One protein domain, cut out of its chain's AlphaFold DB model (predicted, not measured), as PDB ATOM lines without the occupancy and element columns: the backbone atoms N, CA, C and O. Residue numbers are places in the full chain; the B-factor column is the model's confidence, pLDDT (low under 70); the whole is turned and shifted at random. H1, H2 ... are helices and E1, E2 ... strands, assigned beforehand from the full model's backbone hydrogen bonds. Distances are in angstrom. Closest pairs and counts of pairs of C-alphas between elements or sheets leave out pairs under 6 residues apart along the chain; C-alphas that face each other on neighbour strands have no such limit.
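What this domain is: This is residues 332 to 358 and 367 to 428 of the 536 residues of an uncharacterized protein of Angomonas deanei (UniProt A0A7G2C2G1). A short two-stranded ribbon, E1 and E2, is the middle of this flat domain, with helix H1 over one side of it and helix H2 over the other. Near the end of the ribbon where E2 ends, the chain turns into a longer two-stranded hairpin, E3 and E4, and after it the last residues, 421 to 428 with the small helix H3, stick out alone. Look for 89 residues with three named helices and four named strands, in the order E1 H1 H2 E2 E3 E4 H3; each of the two sheets, E1 - E2 and E3 - E4, is an antiparallel pair, and the class is mixed, helices and strands. The whole is only just loose, close to compact, with a radius of gyration of the C-alphas of 14.8 A, and its C-alphas span 44 by 41 by 21 A.

How they stand to each other: Going along from residue 332, you first reach strand E1, residues 340 to 344, whose antiparallel neighbour is E2, residues 389 to 393, at 144 degrees between their directions. Look at N 343 and O 390, 2.8 A apart, and at N 341 and O 392, 2.9 A apart, both within hydrogen-bond range. H1, residues 345 to 355, follows E1 directly; its closest C-alpha pair with E2 is Glu 345 and Trp 389, 5.9 A apart. Past the cut comes H2, residues 372 to 384, which is apart from H1. Its closest C-alphas to E2 are those of Leu 381 and Trp 389, 7.0 A apart, and to E1 those of Leu 378 and Phe 342, 7.6 A apart. After E2, residues 395 to 396 pair antiparallel with residues 399 to 400 of E3, a strand of residues 399 to 406. The closest C-alphas of E2 and E3 are those of His 393 and Phe 400, 6.9 A apart. E3 and E4, residues 409 to 415, form a hairpin of antiparallel strands at 156 degrees; N 400 and O 415 are 2.8 A apart, and N 411 and O 404 are 2.8 A apart, within hydrogen-bond range. E1 and E3 are only just apart, with their closest C-alphas at 8.3 A. H3, residues 422 to 428, touches no helix and is apart from E1, E2 and E3. In H1, H2 and H3 every O i to N i+4 pair is within hydrogen-bond range.

Where its parts are: Find C-alpha 340 at (26.514, 38.517, 11.074); from there E1 runs 13.4 A to C-alpha 344. H1 goes on from residue 345 to 355, 15.2 A long. H2, from residue 372 to 384, is the longest helix by residues, at 18.8 A; it begins at C-alpha 372, (25.496, 31.468, 22.145). E2, residues 389 to 393, measures 13.2 A. E3, residues 399 to 406, measures 21.3 A, and E4, residues 409 to 415, measures 19.1 A. H3, residues 422 to 428, ends at C-alpha 428, (43.968, 58.054, 6.943).

The domain as a whole: The two C-alphas farthest apart are those of Ile 384 and Asn 427, at 44.7 A. Residues 359 to 366 are not printed, and C-alpha 358 to C-alpha 367 across the cut is 22.6 A; the link H1 to H2 crosses it. Of the links that are printed whole, E4 to H3 is short, the others are tight, and none is long. Residues 421 to 428, of which 422 to 428 belong to H3, stand free. The model's mean pLDDT over the printed part is 88.9, and it is under 70 at residues 355 to 358 and 425 to 428.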
ATOM      1  N   ASP A 332      33.518  50.228  15.059       94.19
ATOM      2  CA  ASP A 332      34.571  49.265  14.760       94.19
ATOM      3  C   ASP A 332      33.973  47.999  14.114       94.19
ATOM      4  O   ASP A 332      32.848  47.629  14.459       94.19
ATOM      5  N   PRO A 333      34.673  47.317  13.189       92.50
ATOM      6  CA  PRO A 333      34.204  46.052  12.619       92.50
ATOM      7  C   PRO A 333      33.886  44.957  13.655       92.50
ATOM      8  O   PRO A 333      33.051  44.102  13.376       92.50
ATOM      9  N   ALA A 334      34.473  44.985  14.855       94.75
ATOM     10  CA  ALA A 334      34.162  44.051  15.938       94.75
ATOM     11  C   ALA A 334      32.965  44.470  16.821       94.75
ATOM     12  O   ALA A 334      32.648  43.762  17.780       94.75
ATOM     13  N   ASP A 335      32.296  45.601  16.544       96.19
ATOM     14  CA  ASP A 335      31.133  46.049  17.328       96.19
ATOM     15  C   ASP A 335      30.021  44.977  17.288       96.19
ATOM     16  O   ASP A 335      29.601  44.573  16.198       96.19
ATOM     17  N   PRO A 336      29.511  44.511  18.448       95.50
ATOM     18  CA  PRO A 336      28.503  43.448  18.524       95.50
ATOM     19  C   PRO A 336      27.182  43.789  17.829       95.50
ATOM     20  O   PRO A 336      26.365  42.902  17.597       95.50
ATOM     21  N   ARG A 337      26.960  45.062  17.491       96.06
ATOM     22  CA  ARG A 337      25.781  45.527  16.759       96.06
ATOM     23  C   ARG A 337      25.830  45.229  15.264       96.06
ATOM     24  O   ARG A 337      24.786  45.316  14.611       96.06
ATOM     25  N   TRP A 338      26.988  44.869  14.712       96.44
ATOM     26  CA  TRP A 338      27.067  44.375  13.341       96.44
ATOM     27  C   TRP A 338      26.347  43.039  13.208       96.44
ATOM     28  O   TRP A 338      26.644  42.070  13.912       96.44
ATOM     29  N   VAL A 339      25.398  42.980  12.277       96.00
ATOM     30  CA  VAL A 339      24.686  41.737  12.001       96.00
ATOM     31  C   VAL A 339      25.622  40.806  11.239       96.00
ATOM     32  O   VAL A 339      26.323  41.209  10.311       96.00
ATOM     33  N   THR A 340      25.663  39.548  11.666       95.81
ATOM     34  CA  THR A 340      26.514  38.517  11.074       95.81
ATOM     35  C   THR A 340      25.674  37.315  10.685       95.81
ATOM     36  O   THR A 340      24.745  36.942  11.398       95.81
ATOM     37  N   THR A 341      26.028  36.701   9.563       95.62
ATOM     38  CA  THR A 341      25.336  35.541   8.997       95.62
ATOM     39  C   THR A 341      26.336  34.446   8.630       95.62
ATOM     40  O   THR A 341      27.535  34.714   8.509       95.62
ATOM     41  N   PHE A 342      25.856  33.211   8.491       95.62
ATOM     42  CA  PHE A 342      26.652  32.076   8.033       95.62
ATOM     43  C   PHE A 342      26.389  31.837   6.552       95.62
ATOM     44  O   PHE A 342      25.242  31.744   6.125       95.62
ATOM     45  N   VAL A 343      27.460  31.750   5.774       94.56
ATOM     46  CA  VAL A 343      27.412  31.574   4.324       94.56
ATOM     47  C   VAL A 343      28.285  30.387   3.949       94.56
ATOM     48  O   VAL A 343      29.355  30.188   4.527       94.56
ATOM     49  N   HIS A 344      27.811  29.592   2.996       95.62
ATOM     50  CA  HIS A 344      28.564  28.478   2.435       95.62
ATOM     51  C   HIS A 344      29.836  28.990   1.735       95.62
ATOM     52  O   HIS A 344      29.795  30.039   1.097       95.62
ATOM     53  N   GLU A 345      30.959  28.273   1.819       93.00
ATOM     54  CA  GLU A 345      32.255  28.698   1.262       93.00
ATOM     55  C   GLU A 345      32.151  29.122  -0.210       93.00
ATOM     56  O   GLU A 345      32.641  30.182  -0.585       93.00
ATOM     57  N   GLU A 346      31.464  28.336  -1.039       93.31
ATOM     58  CA  GLU A 346      31.269  28.652  -2.463       93.31
ATOM     59  C   GLU A 346      30.496  29.961  -2.672       93.31
ATOM     60  O   GLU A 346      30.882  30.801  -3.487       93.31
ATOM     61  N   GLU A 347      29.431  30.179  -1.896       91.94
ATOM     62  CA  GLU A 347      28.662  31.421  -1.951       91.94
ATOM     63  C   GLU A 347      29.493  32.599  -1.427       91.94
ATOM     64  O   GLU A 347      29.426  33.701  -1.974       91.94
ATOM     65  N   TYR A 348      30.323  32.375  -0.405       90.31
ATOM     66  CA  TYR A 348      31.266  33.371   0.085       90.31
ATOM     67  C   TYR A 348      32.251  33.786  -1.013       90.31
ATOM     68  O   TYR A 348      32.434  34.986  -1.218       90.31
ATOM     69  N   GLN A 349      32.824  32.837  -1.764       88.75
ATOM     70  CA  GLN A 349      33.702  33.150  -2.897       88.75
ATOM     71  C   GLN A 349      32.953  33.915  -3.999       88.75
ATOM     72  O   GLN A 349      33.440  34.941  -4.470       88.75
ATOM     73  N   HIS A 350      31.724  33.518  -4.334       88.50
ATOM     74  CA  HIS A 350      30.913  34.232  -5.326       88.50
ATOM     75  C   HIS A 350      30.574  35.675  -4.896       88.50
ATOM     76  O   HIS A 350      30.689  36.627  -5.677       88.50
ATOM     77  N   ARG A 351      30.172  35.879  -3.632       85.69
ATOM     78  CA  ARG A 351      29.902  37.217  -3.067       85.69
ATOM     79  C   ARG A 351      31.169  38.062  -3.020       85.69
ATOM     80  O   ARG A 351      31.128  39.248  -3.344       85.69
ATOM     81  N   ARG A 352      32.291  37.447  -2.648       82.38
ATOM     82  CA  ARG A 352      33.616  38.063  -2.644       82.38
ATOM     83  C   ARG A 352      33.962  38.589  -4.037       82.38
ATOM     84  O   ARG A 352      34.270  39.771  -4.154       82.38
ATOM     85  N   GLU A 353      33.865  37.762  -5.072       82.94
ATOM     86  CA  GLU A 353      34.135  38.158  -6.461       82.94
ATOM     87  C   GLU A 353      33.198  39.277  -6.942       82.94
ATOM     88  O   GLU A 353      33.641  40.210  -7.610       82.94
ATOM     89  N   SER A 354      31.926  39.242  -6.532       80.06
ATOM     90  CA  SER A 354      30.932  40.264  -6.892       80.06
ATOM     91  C   SER A 354      31.183  41.627  -6.227       80.06
ATOM     92  O   SER A 354      30.928  42.669  -6.831       80.06
ATOM     93  N   LEU A 355      31.669  41.643  -4.979       69.81
ATOM     94  CA  LEU A 355      31.972  42.869  -4.225       69.81
ATOM     95  C   LEU A 355      33.337  43.463  -4.600       69.81
ATOM     96  O   LEU A 355      33.513  44.685  -4.622       69.81
ATOM     97  N   LEU A 356      34.318  42.608  -4.887       62.28
ATOM     98  CA  LEU A 356      35.685  42.989  -5.224       62.28
ATOM     99  C   LEU A 356      35.820  43.302  -6.714       62.28
ATOM    100  O   LEU A 356      36.568  42.660  -7.444       62.28
ATOM    101  N   GLY A 357      35.234  44.419  -7.134       59.97
ATOM    102  CA  GLY A 357      35.635  45.115  -8.361       59.97
ATOM    103  C   GLY A 357      37.080  45.663  -8.346       59.97
ATOM    104  O   GLY A 357      37.355  46.616  -9.071       59.97
ATOM    105  N   GLY A 358      37.991  45.115  -7.521       53.41
ATOM    106  CA  GLY A 358      39.436  45.209  -7.754       53.41
ATOM    107  C   GLY A 358      40.378  45.624  -6.616       53.41
ATOM    108  O   GLY A 358      41.572  45.543  -6.865       53.41
ATOM    109  N   LEU A 367      35.333  39.975  13.249       92.44
ATOM    110  CA  LEU A 367      33.911  39.744  13.440       92.44
ATOM    111  C   LEU A 367      33.557  40.056  14.892       92.44
ATOM    112  O   LEU A 367      34.387  39.836  15.780       92.44
ATOM    113  N   PRO A 368      32.324  40.511  15.157       91.94
ATOM    114  CA  PRO A 368      31.847  40.631  16.520       91.94
ATOM    115  C   PRO A 368      31.916  39.287  17.259       91.94
ATOM    116  O   PRO A 368      31.861  38.224  16.620       91.94
ATOM    117  N   PRO A 369      31.989  39.300  18.603       93.38
ATOM    118  CA  PRO A 369      31.934  38.083  19.406       93.38
ATOM    119  C   PRO A 369      30.770  37.179  18.980       93.38
ATOM    120  O   PRO A 369      29.702  37.657  18.585       93.38
ATOM    121  N   ILE A 370      30.995  35.865  18.972       94.12
ATOM    122  CA  ILE A 370      29.929  34.914  18.652       94.12
ATOM    123  C   ILE A 370      28.936  34.875  19.809       94.12
ATOM    124  O   ILE A 370      29.324  34.809  20.975       94.12
ATOM    125  N   THR A 371      27.649  34.969  19.493       94.00
ATOM    126  CA  THR A 371      26.601  34.792  20.504       94.00
ATOM    127  C   THR A 371      26.333  33.299  20.726       94.00
ATOM    128  O   THR A 371      26.517  32.517  19.792       94.00
ATOM    129  N   PRO A 372      25.825  32.877  21.900       95.31
ATOM    130  CA  PRO A 372      25.496  31.468  22.145       95.31
ATOM    131  C   PRO A 372      24.528  30.877  21.106       95.31
ATOM    132  O   PRO A 372      24.652  29.721  20.712       95.31
ATOM    133  N   ALA A 373      23.583  31.685  20.613       93.75
ATOM    134  CA  ALA A 373      22.659  31.277  19.555       93.75
ATOM    135  C   ALA A 373      23.380  31.023  18.219       93.75
ATOM    136  O   ALA A 373      23.083  30.054  17.525       93.75
ATOM    137  N   GLN A 374      24.355  31.866  17.873       94.12
ATOM    138  CA  GLN A 374      25.168  31.688  16.670       94.12
ATOM    139  C   GLN A 374      26.144  30.519  16.794       94.12
ATOM    140  O   GLN A 374      26.408  29.852  15.801       94.12
ATOM    141  N   GLU A 375      26.670  30.257  17.987       95.38
ATOM    142  CA  GLU A 375      27.523  29.097  18.244       95.38
ATOM    143  C   GLU A 375      26.741  27.789  18.073       95.38
ATOM    144  O   GLU A 375      27.202  26.884  17.378       95.38
ATOM    145  N   ALA A 376      25.521  27.722  18.616       95.81
ATOM    146  CA  ALA A 376      24.624  26.589  18.410       95.81
ATOM    147  C   ALA A 376      24.265  26.396  16.925       95.81
ATOM    148  O   ALA A 376      24.259  25.266  16.435       95.81
ATOM    149  N   GLU A 377      24.013  27.486  16.195       95.38
ATOM    150  CA  GLU A 377      23.722  27.419  14.761       95.38
ATOM    151  C   GLU A 377      24.939  26.967  13.944       95.38
ATOM    152  O   GLU A 377      24.814  26.096  13.086       95.38
ATOM    153  N   LEU A 378      26.136  27.471  14.251       94.56
ATOM    154  CA  LEU A 378      27.373  27.016  13.618       94.56
ATOM    155  C   LEU A 378      27.634  25.531  13.896       94.56
ATOM    156  O   LEU A 378      28.028  24.801  12.991       94.56
ATOM    157  N   ALA A 379      27.394  25.067  15.126       94.69
ATOM    158  CA  ALA A 379      27.508  23.654  15.473       94.69
ATOM    159  C   ALA A 379      26.516  22.794  14.672       94.69
ATOM    160  O   ALA A 379      26.890  21.736  14.166       94.69
ATOM    161  N   ARG A 380      25.275  23.270  14.494       96.69
ATOM    162  CA  ARG A 380      24.255  22.610  13.667       96.69
ATOM    163  C   ARG A 380      24.676  22.535  12.198       96.69
ATOM    164  O   ARG A 380      24.553  21.476  11.594       96.69
ATOM    165  N   LEU A 381      25.178  23.633  11.634       95.44
ATOM    166  CA  LEU A 381      25.642  23.694  10.245       95.44
ATOM    167  C   LEU A 381      26.871  22.799  10.015       95.44
ATOM    168  O   LEU A 381      26.895  22.024   9.061       95.44
ATOM    169  N   ASN A 382      27.837  22.817  10.936       93.81
ATOM    170  CA  ASN A 382      29.024  21.956  10.878       93.81
ATOM    171  C   ASN A 382      28.709  20.467  11.068       93.81
ATOM    172  O   ASN A 382      29.470  19.627  10.601       93.81
ATOM    173  N   ALA A 383      27.609  20.121  11.743       95.94
ATOM    174  CA  ALA A 383      27.154  18.736  11.833       95.94
ATOM    175  C   ALA A 383      26.610  18.208  10.493       95.94
ATOM    176  O   ALA A 383      26.639  17.000  10.267       95.94
ATOM    177  N   ILE A 384      26.118  19.096   9.620       96.12
ATOM    178  CA  ILE A 384      25.656  18.754   8.267       96.12
ATOM    179  C   ILE A 384      26.864  18.665   7.331       96.12
ATOM    180  O   ILE A 384      27.087  17.629   6.711       96.12
ATOM    181  N   GLU A 385      27.661  19.734   7.276       95.00
ATOM    182  CA  GLU A 385      28.848  19.838   6.426       95.00
ATOM    183  C   GLU A 385      29.995  20.517   7.193       95.00
ATOM    184  O   GLU A 385      30.012  21.744   7.352       95.00
ATOM    185  N   PRO A 386      30.965  19.735   7.700       91.81
ATOM    186  CA  PRO A 386      32.049  20.265   8.516       91.81
ATOM    187  C   PRO A 386      32.951  21.221   7.732       91.81
ATOM    188  O   PRO A 386      33.445  20.875   6.663       91.81
ATOM    189  N   ASN A 387      33.254  22.382   8.320       86.88
ATOM    190  CA  ASN A 387      34.223  23.364   7.804       86.88
ATOM    191  C   ASN A 387      33.852  24.033   6.469       86.88
ATOM    192  O   ASN A 387      34.715  24.652   5.849       86.88
ATOM    193  N   VAL A 388      32.593  23.945   6.034       94.75
ATOM    194  CA  VAL A 388      32.131  24.586   4.787       94.75
ATOM    195  C   VAL A 388      31.457  25.939   5.046       94.75
ATOM    196  O   VAL A 388      31.336  26.774   4.154       94.75
ATOM    197  N   TRP A 389      31.048  26.202   6.285       93.88
ATOM    198  CA  TRP A 389      30.310  27.408   6.648       93.88
ATOM    199  C   TRP A 389      31.236  28.476   7.222       93.88
ATOM    200  O   TRP A 389      31.961  28.241   8.190       93.88
ATOM    201  N   ARG A 390      31.166  29.690   6.669       92.81
ATOM    202  CA  ARG A 390      31.870  30.866   7.189       92.81
ATOM    203  C   ARG A 390      30.901  31.868   7.780       92.81
ATOM    204  O   ARG A 390      29.899  32.220   7.164       92.81
ATOM    205  N   ARG A 391      31.245  32.394   8.954       94.38
ATOM    206  CA  ARG A 391      30.576  33.569   9.514       94.38
ATOM    207  C   ARG A 391      31.120  34.819   8.841       94.38
ATOM    208  O   ARG A 391      32.332  35.006   8.792       94.38
ATOM    209  N   ILE A 392      30.234  35.681   8.364       93.44
ATOM    210  CA  ILE A 392      30.594  36.957   7.746       93.44
ATOM    211  C   ILE A 392      29.673  38.074   8.226       93.44
ATOM    212  O   ILE A 392      28.593  37.820   8.763       93.44
ATOM    213  N   HIS A 393      30.089  39.317   7.999       92.81
ATOM    214  CA  HIS A 393      29.215  40.480   8.126       92.81
ATOM    215  C   HIS A 393      28.074  40.412   7.107       92.81
ATOM    216  O   HIS A 393      28.304  40.220   5.906       92.81
ATOM    217  N   GLU A 394      26.843  40.582   7.581       93.44
ATOM    218  CA  GLU A 394      25.678  40.639   6.710       93.44
ATOM    219  C   GLU A 394      25.688  41.938   5.900       93.44
ATOM    220  O   GLU A 394      25.906  43.036   6.425       93.44
ATOM    221  N   HIS A 395      25.447  41.802   4.599       88.94
ATOM    222  CA  HIS A 395      25.383  42.916   3.669       88.94
ATOM    223  C   HIS A 395      24.245  42.730   2.665       88.94
ATOM    224  O   HIS A 395      23.954  41.617   2.225       88.94
ATOM    225  N   VAL A 396      23.626  43.847   2.279       84.94
ATOM    226  CA  VAL A 396      22.583  43.925   1.251       84.94
ATOM    227  C   VAL A 396      23.064  44.890   0.172       84.94
ATOM    228  O   VAL A 396      23.165  46.100   0.390       84.94
ATOM    229  N   GLY A 397      23.419  44.352  -0.997       85.69
ATOM    230  CA  GLY A 397      24.165  45.107  -2.004       85.69
ATOM    231  C   GLY A 397      25.514  45.567  -1.443       85.69
ATOM    232  O   GLY A 397      26.283  44.755  -0.940       85.69
ATOM    233  N   ASN A 398      25.778  46.875  -1.481       82.94
ATOM    234  CA  ASN A 398      27.029  47.468  -0.985       82.94
ATOM    235  C   ASN A 398      26.970  47.917   0.487       82.94
ATOM    236  O   ASN A 398      27.887  48.587   0.958       82.94
ATOM    237  N   PHE A 399      25.881  47.625   1.201       89.38
ATOM    238  CA  PHE A 399      25.644  48.133   2.551       89.38
ATOM    239  C   PHE A 399      25.798  47.027   3.587       89.38
ATOM    240  O   PHE A 399      25.191  45.972   3.444       89.38
ATOM    241  N   PHE A 400      26.543  47.303   4.653       91.94
ATOM    242  CA  PHE A 400      26.637  46.469   5.850       91.94
ATOM    243  C   PHE A 400      25.442  46.736   6.759       91.94
ATOM    244  O   PHE A 400      24.999  47.884   6.878       91.94
ATOM    245  N   VAL A 401      24.929  45.692   7.406       95.38
ATOM    246  CA  VAL A 401      23.744  45.790   8.263       95.38
ATOM    247  C   VAL A 401      24.153  45.988   9.720       95.38
ATOM    248  O   VAL A 401      24.789  45.135  10.335       95.38
ATOM    249  N   PHE A 402      23.747  47.120  10.285       96.25
ATOM    250  CA  PHE A 402      23.931  47.457  11.692       96.25
ATOM    251  C   PHE A 402      22.597  47.375  12.435       96.25
ATOM    252  O   PHE A 402      21.593  47.895  11.946       96.25
ATOM    253  N   SER A 403      22.581  46.759  13.614       96.50
ATOM    254  CA  SER A 403      21.389  46.617  14.455       96.50
ATOM    255  C   SER A 403      21.499  47.443  15.735       96.50
ATOM    256  O   SER A 403      22.560  47.540  16.343       96.50
ATOM    257  N   PHE A 404      20.412  48.074  16.162       96.25
ATOM    258  CA  PHE A 404      20.367  48.747  17.459       96.25
ATOM    259  C   PHE A 404      18.963  48.696  18.045       96.25
ATOM    260  O   PHE A 404      17.978  48.705  17.313       96.25
ATOM    261  N   GLU A 405      18.874  48.666  19.369       94.88
ATOM    262  CA  GLU A 405      17.600  48.701  20.076       94.88
ATOM    263  C   GLU A 405      17.286  50.126  20.536       94.88
ATOM    264  O   GLU A 405      18.152  50.837  21.054       94.88
ATOM    265  N   LYS A 406      16.035  50.543  20.346       89.81
ATOM    266  CA  LYS A 406      15.497  51.787  20.886       89.81
ATOM    267  C   LYS A 406      14.052  51.569  21.321       89.81
ATOM    268  O   LYS A 406      13.235  51.102  20.536       89.81
ATOM    269  N   ASP A 407      13.763  51.912  22.576       86.50
ATOM    270  CA  ASP A 407      12.436  51.780  23.196       86.50
ATOM    271  C   ASP A 407      11.829  50.365  23.028       86.50
ATOM    272  O   ASP A 407      10.645  50.207  22.739       86.50
ATOM    273  N   GLY A 408      12.658  49.319  23.168       89.19
ATOM    274  CA  GLY A 408      12.244  47.915  23.024       89.19
ATOM    275  C   GLY A 408      12.068  47.433  21.580       89.19
ATOM    276  O   GLY A 408      11.643  46.302  21.355       89.19
ATOM    277  N   VAL A 409      12.368  48.278  20.589       90.19
ATOM    278  CA  VAL A 409      12.279  47.947  19.164       90.19
ATOM    279  C   VAL A 409      13.681  47.831  18.580       90.19
ATOM    280  O   VAL A 409      14.507  48.734  18.726       90.19
ATOM    281  N   VAL A 410      13.947  46.723  17.891       93.94
ATOM    282  CA  VAL A 410      15.203  46.509  17.165       93.94
ATOM    283  C   VAL A 410      15.088  47.116  15.770       93.94
ATOM    284  O   VAL A 410      14.195  46.776  14.996       93.94
ATOM    285  N   TYR A 411      16.009  48.016  15.450       94.75
ATOM    286  CA  TYR A 411      16.127  48.681  14.163       94.75
ATOM    287  C   TYR A 411      17.333  48.152  13.395       94.75
ATOM    288  O   TYR A 411      18.395  47.916  13.973       94.75
ATOM    289  N   HIS A 412      17.183  48.051  12.075       94.44
ATOM    290  CA  HIS A 412      18.268  47.727  11.156       94.44
ATOM    291  C   HIS A 412      18.607  48.936  10.280       94.44
ATOM    292  O   HIS A 412      17.730  49.648   9.779       94.44
ATOM    293  N   HIS A 413      19.898  49.177  10.090       93.94
ATOM    294  CA  HIS A 413      20.424  50.270   9.288       93.94
ATOM    295  C   HIS A 413      21.503  49.750   8.340       93.94
ATOM    296  O   HIS A 413      22.544  49.267   8.778       93.94
ATOM    297  N   GLY A 414      21.253  49.870   7.036       92.06
ATOM    298  CA  GLY A 414      22.253  49.613   6.006       92.06
ATOM    299  C   GLY A 414      23.188  50.812   5.854       92.06
ATOM    300  O   GLY A 414      22.724  51.926   5.606       92.06
ATOM    301  N   THR A 415      24.497  50.603   5.980       90.56
ATOM    302  CA  THR A 415      25.492  51.675   5.845       90.56
ATOM    303  C   THR A 415      26.798  51.189   5.225       90.56
ATOM    304  O   THR A 415      27.085  49.998   5.209       90.56
ATOM    305  N   VAL A 416      27.600  52.118   4.706       89.12
ATOM    306  CA  VAL A 416      28.992  51.844   4.324       89.12
ATOM    307  C   VAL A 416      29.873  52.372   5.456       89.12
ATOM    308  O   VAL A 416      30.105  53.586   5.520       89.12
ATOM    309  N   PRO A 417      30.318  51.510   6.386       86.69
ATOM    310  CA  PRO A 417      31.084  51.951   7.540       86.69
ATOM    311  C   PRO A 417      32.449  52.498   7.128       86.69
ATOM    312  O   PRO A 417      32.970  52.208   6.048       86.69
ATOM    313  N   ASN A 418      33.055  53.293   8.010       87.06
ATOM    314  CA  ASN A 418      34.336  53.939   7.732       87.06
ATOM    315  C   ASN A 418      35.445  52.933   7.390       87.06
ATOM    316  O   ASN A 418      36.244  53.218   6.498       87.06
ATOM    317  N   PHE A 419      35.461  51.763   8.038       84.06
ATOM    318  CA  PHE A 419      36.441  50.705   7.769       84.06
ATOM    319  C   PHE A 419      36.281  50.074   6.379       84.06
ATOM    320  O   PHE A 419      37.261  49.618   5.797       84.06
ATOM    321  N   ALA A 420      35.064  50.080   5.827       84.31
ATOM    322  CA  ALA A 420      34.761  49.539   4.505       84.31
ATOM    323  C   ALA A 420      34.813  50.608   3.401       84.31
ATOM    324  O   ALA A 420      34.608  50.287   2.235       84.31
ATOM    325  N   ASN A 421      35.073  51.878   3.739       83.31
ATOM    326  CA  ASN A 421      35.126  52.976   2.779       83.31
ATOM    327  C   ASN A 421      36.565  53.191   2.261       83.31
ATOM    328  O   ASN A 421      37.388  53.791   2.968       83.31
ATOM    329  N   PRO A 422      36.885  52.807   1.006       74.31
ATOM    330  CA  PRO A 422      38.251  52.883   0.479       74.31
ATOM    331  C   PRO A 422      38.794  54.316   0.435       74.31
ATOM    332  O   PRO A 422      39.988  54.548   0.621       74.31
ATOM    333  N   ASN A 423      37.910  55.299   0.228       75.81
ATOM    334  CA  ASN A 423      38.289  56.708   0.150       75.81
ATOM    335  C   ASN A 423      38.725  57.258   1.511       75.81
ATOM    336  O   ASN A 423      39.604  58.115   1.572       75.81
ATOM    337  N   LYS A 424      38.145  56.758   2.612       74.00
ATOM    338  CA  LYS A 424      38.567  57.148   3.963       74.00
ATOM    339  C   LYS A 424      39.884  56.491   4.359       74.00
ATOM    340  O   LYS A 424      40.725  57.175   4.936       74.00
ATOM    341  N   LYS A 425      40.105  55.228   3.976       68.69
ATOM    342  CA  LYS A 425      41.371  54.522   4.229       68.69
ATOM    343  C   LYS A 425      42.567  55.237   3.582       68.69
ATOM    344  O   LYS A 425      43.538  55.542   4.265       68.69
ATOM    345  N   LYS A 426      42.433  55.641   2.310       69.44
ATOM    346  CA  LYS A 426      43.467  56.413   1.585       69.44
ATOM    347  C   LYS A 426      43.788  57.763   2.233       69.44
ATOM    348  O   LYS A 426      44.916  58.240   2.133       69.44
ATOM    349  N   ASN A 427      42.807  58.395   2.877       62.66
ATOM    350  CA  ASN A 427      43.021  59.660   3.577       62.66
ATOM    351  C   ASN A 427      43.691  59.450   4.939       62.66
ATOM    352  O   ASN A 427      44.590  60.211   5.271       62.66
ATOM    353  N   ALA A 428      43.316  58.403   5.682       64.06
ATOM    354  CA  ALA A 428      43.968  58.054   6.943       64.06
ATOM    355  C   ALA A 428      45.460  57.742   6.737       64.06
ATOM    356  O   ALA A 428      46.299  58.336   7.407       64.06
TER     357      ALA A 428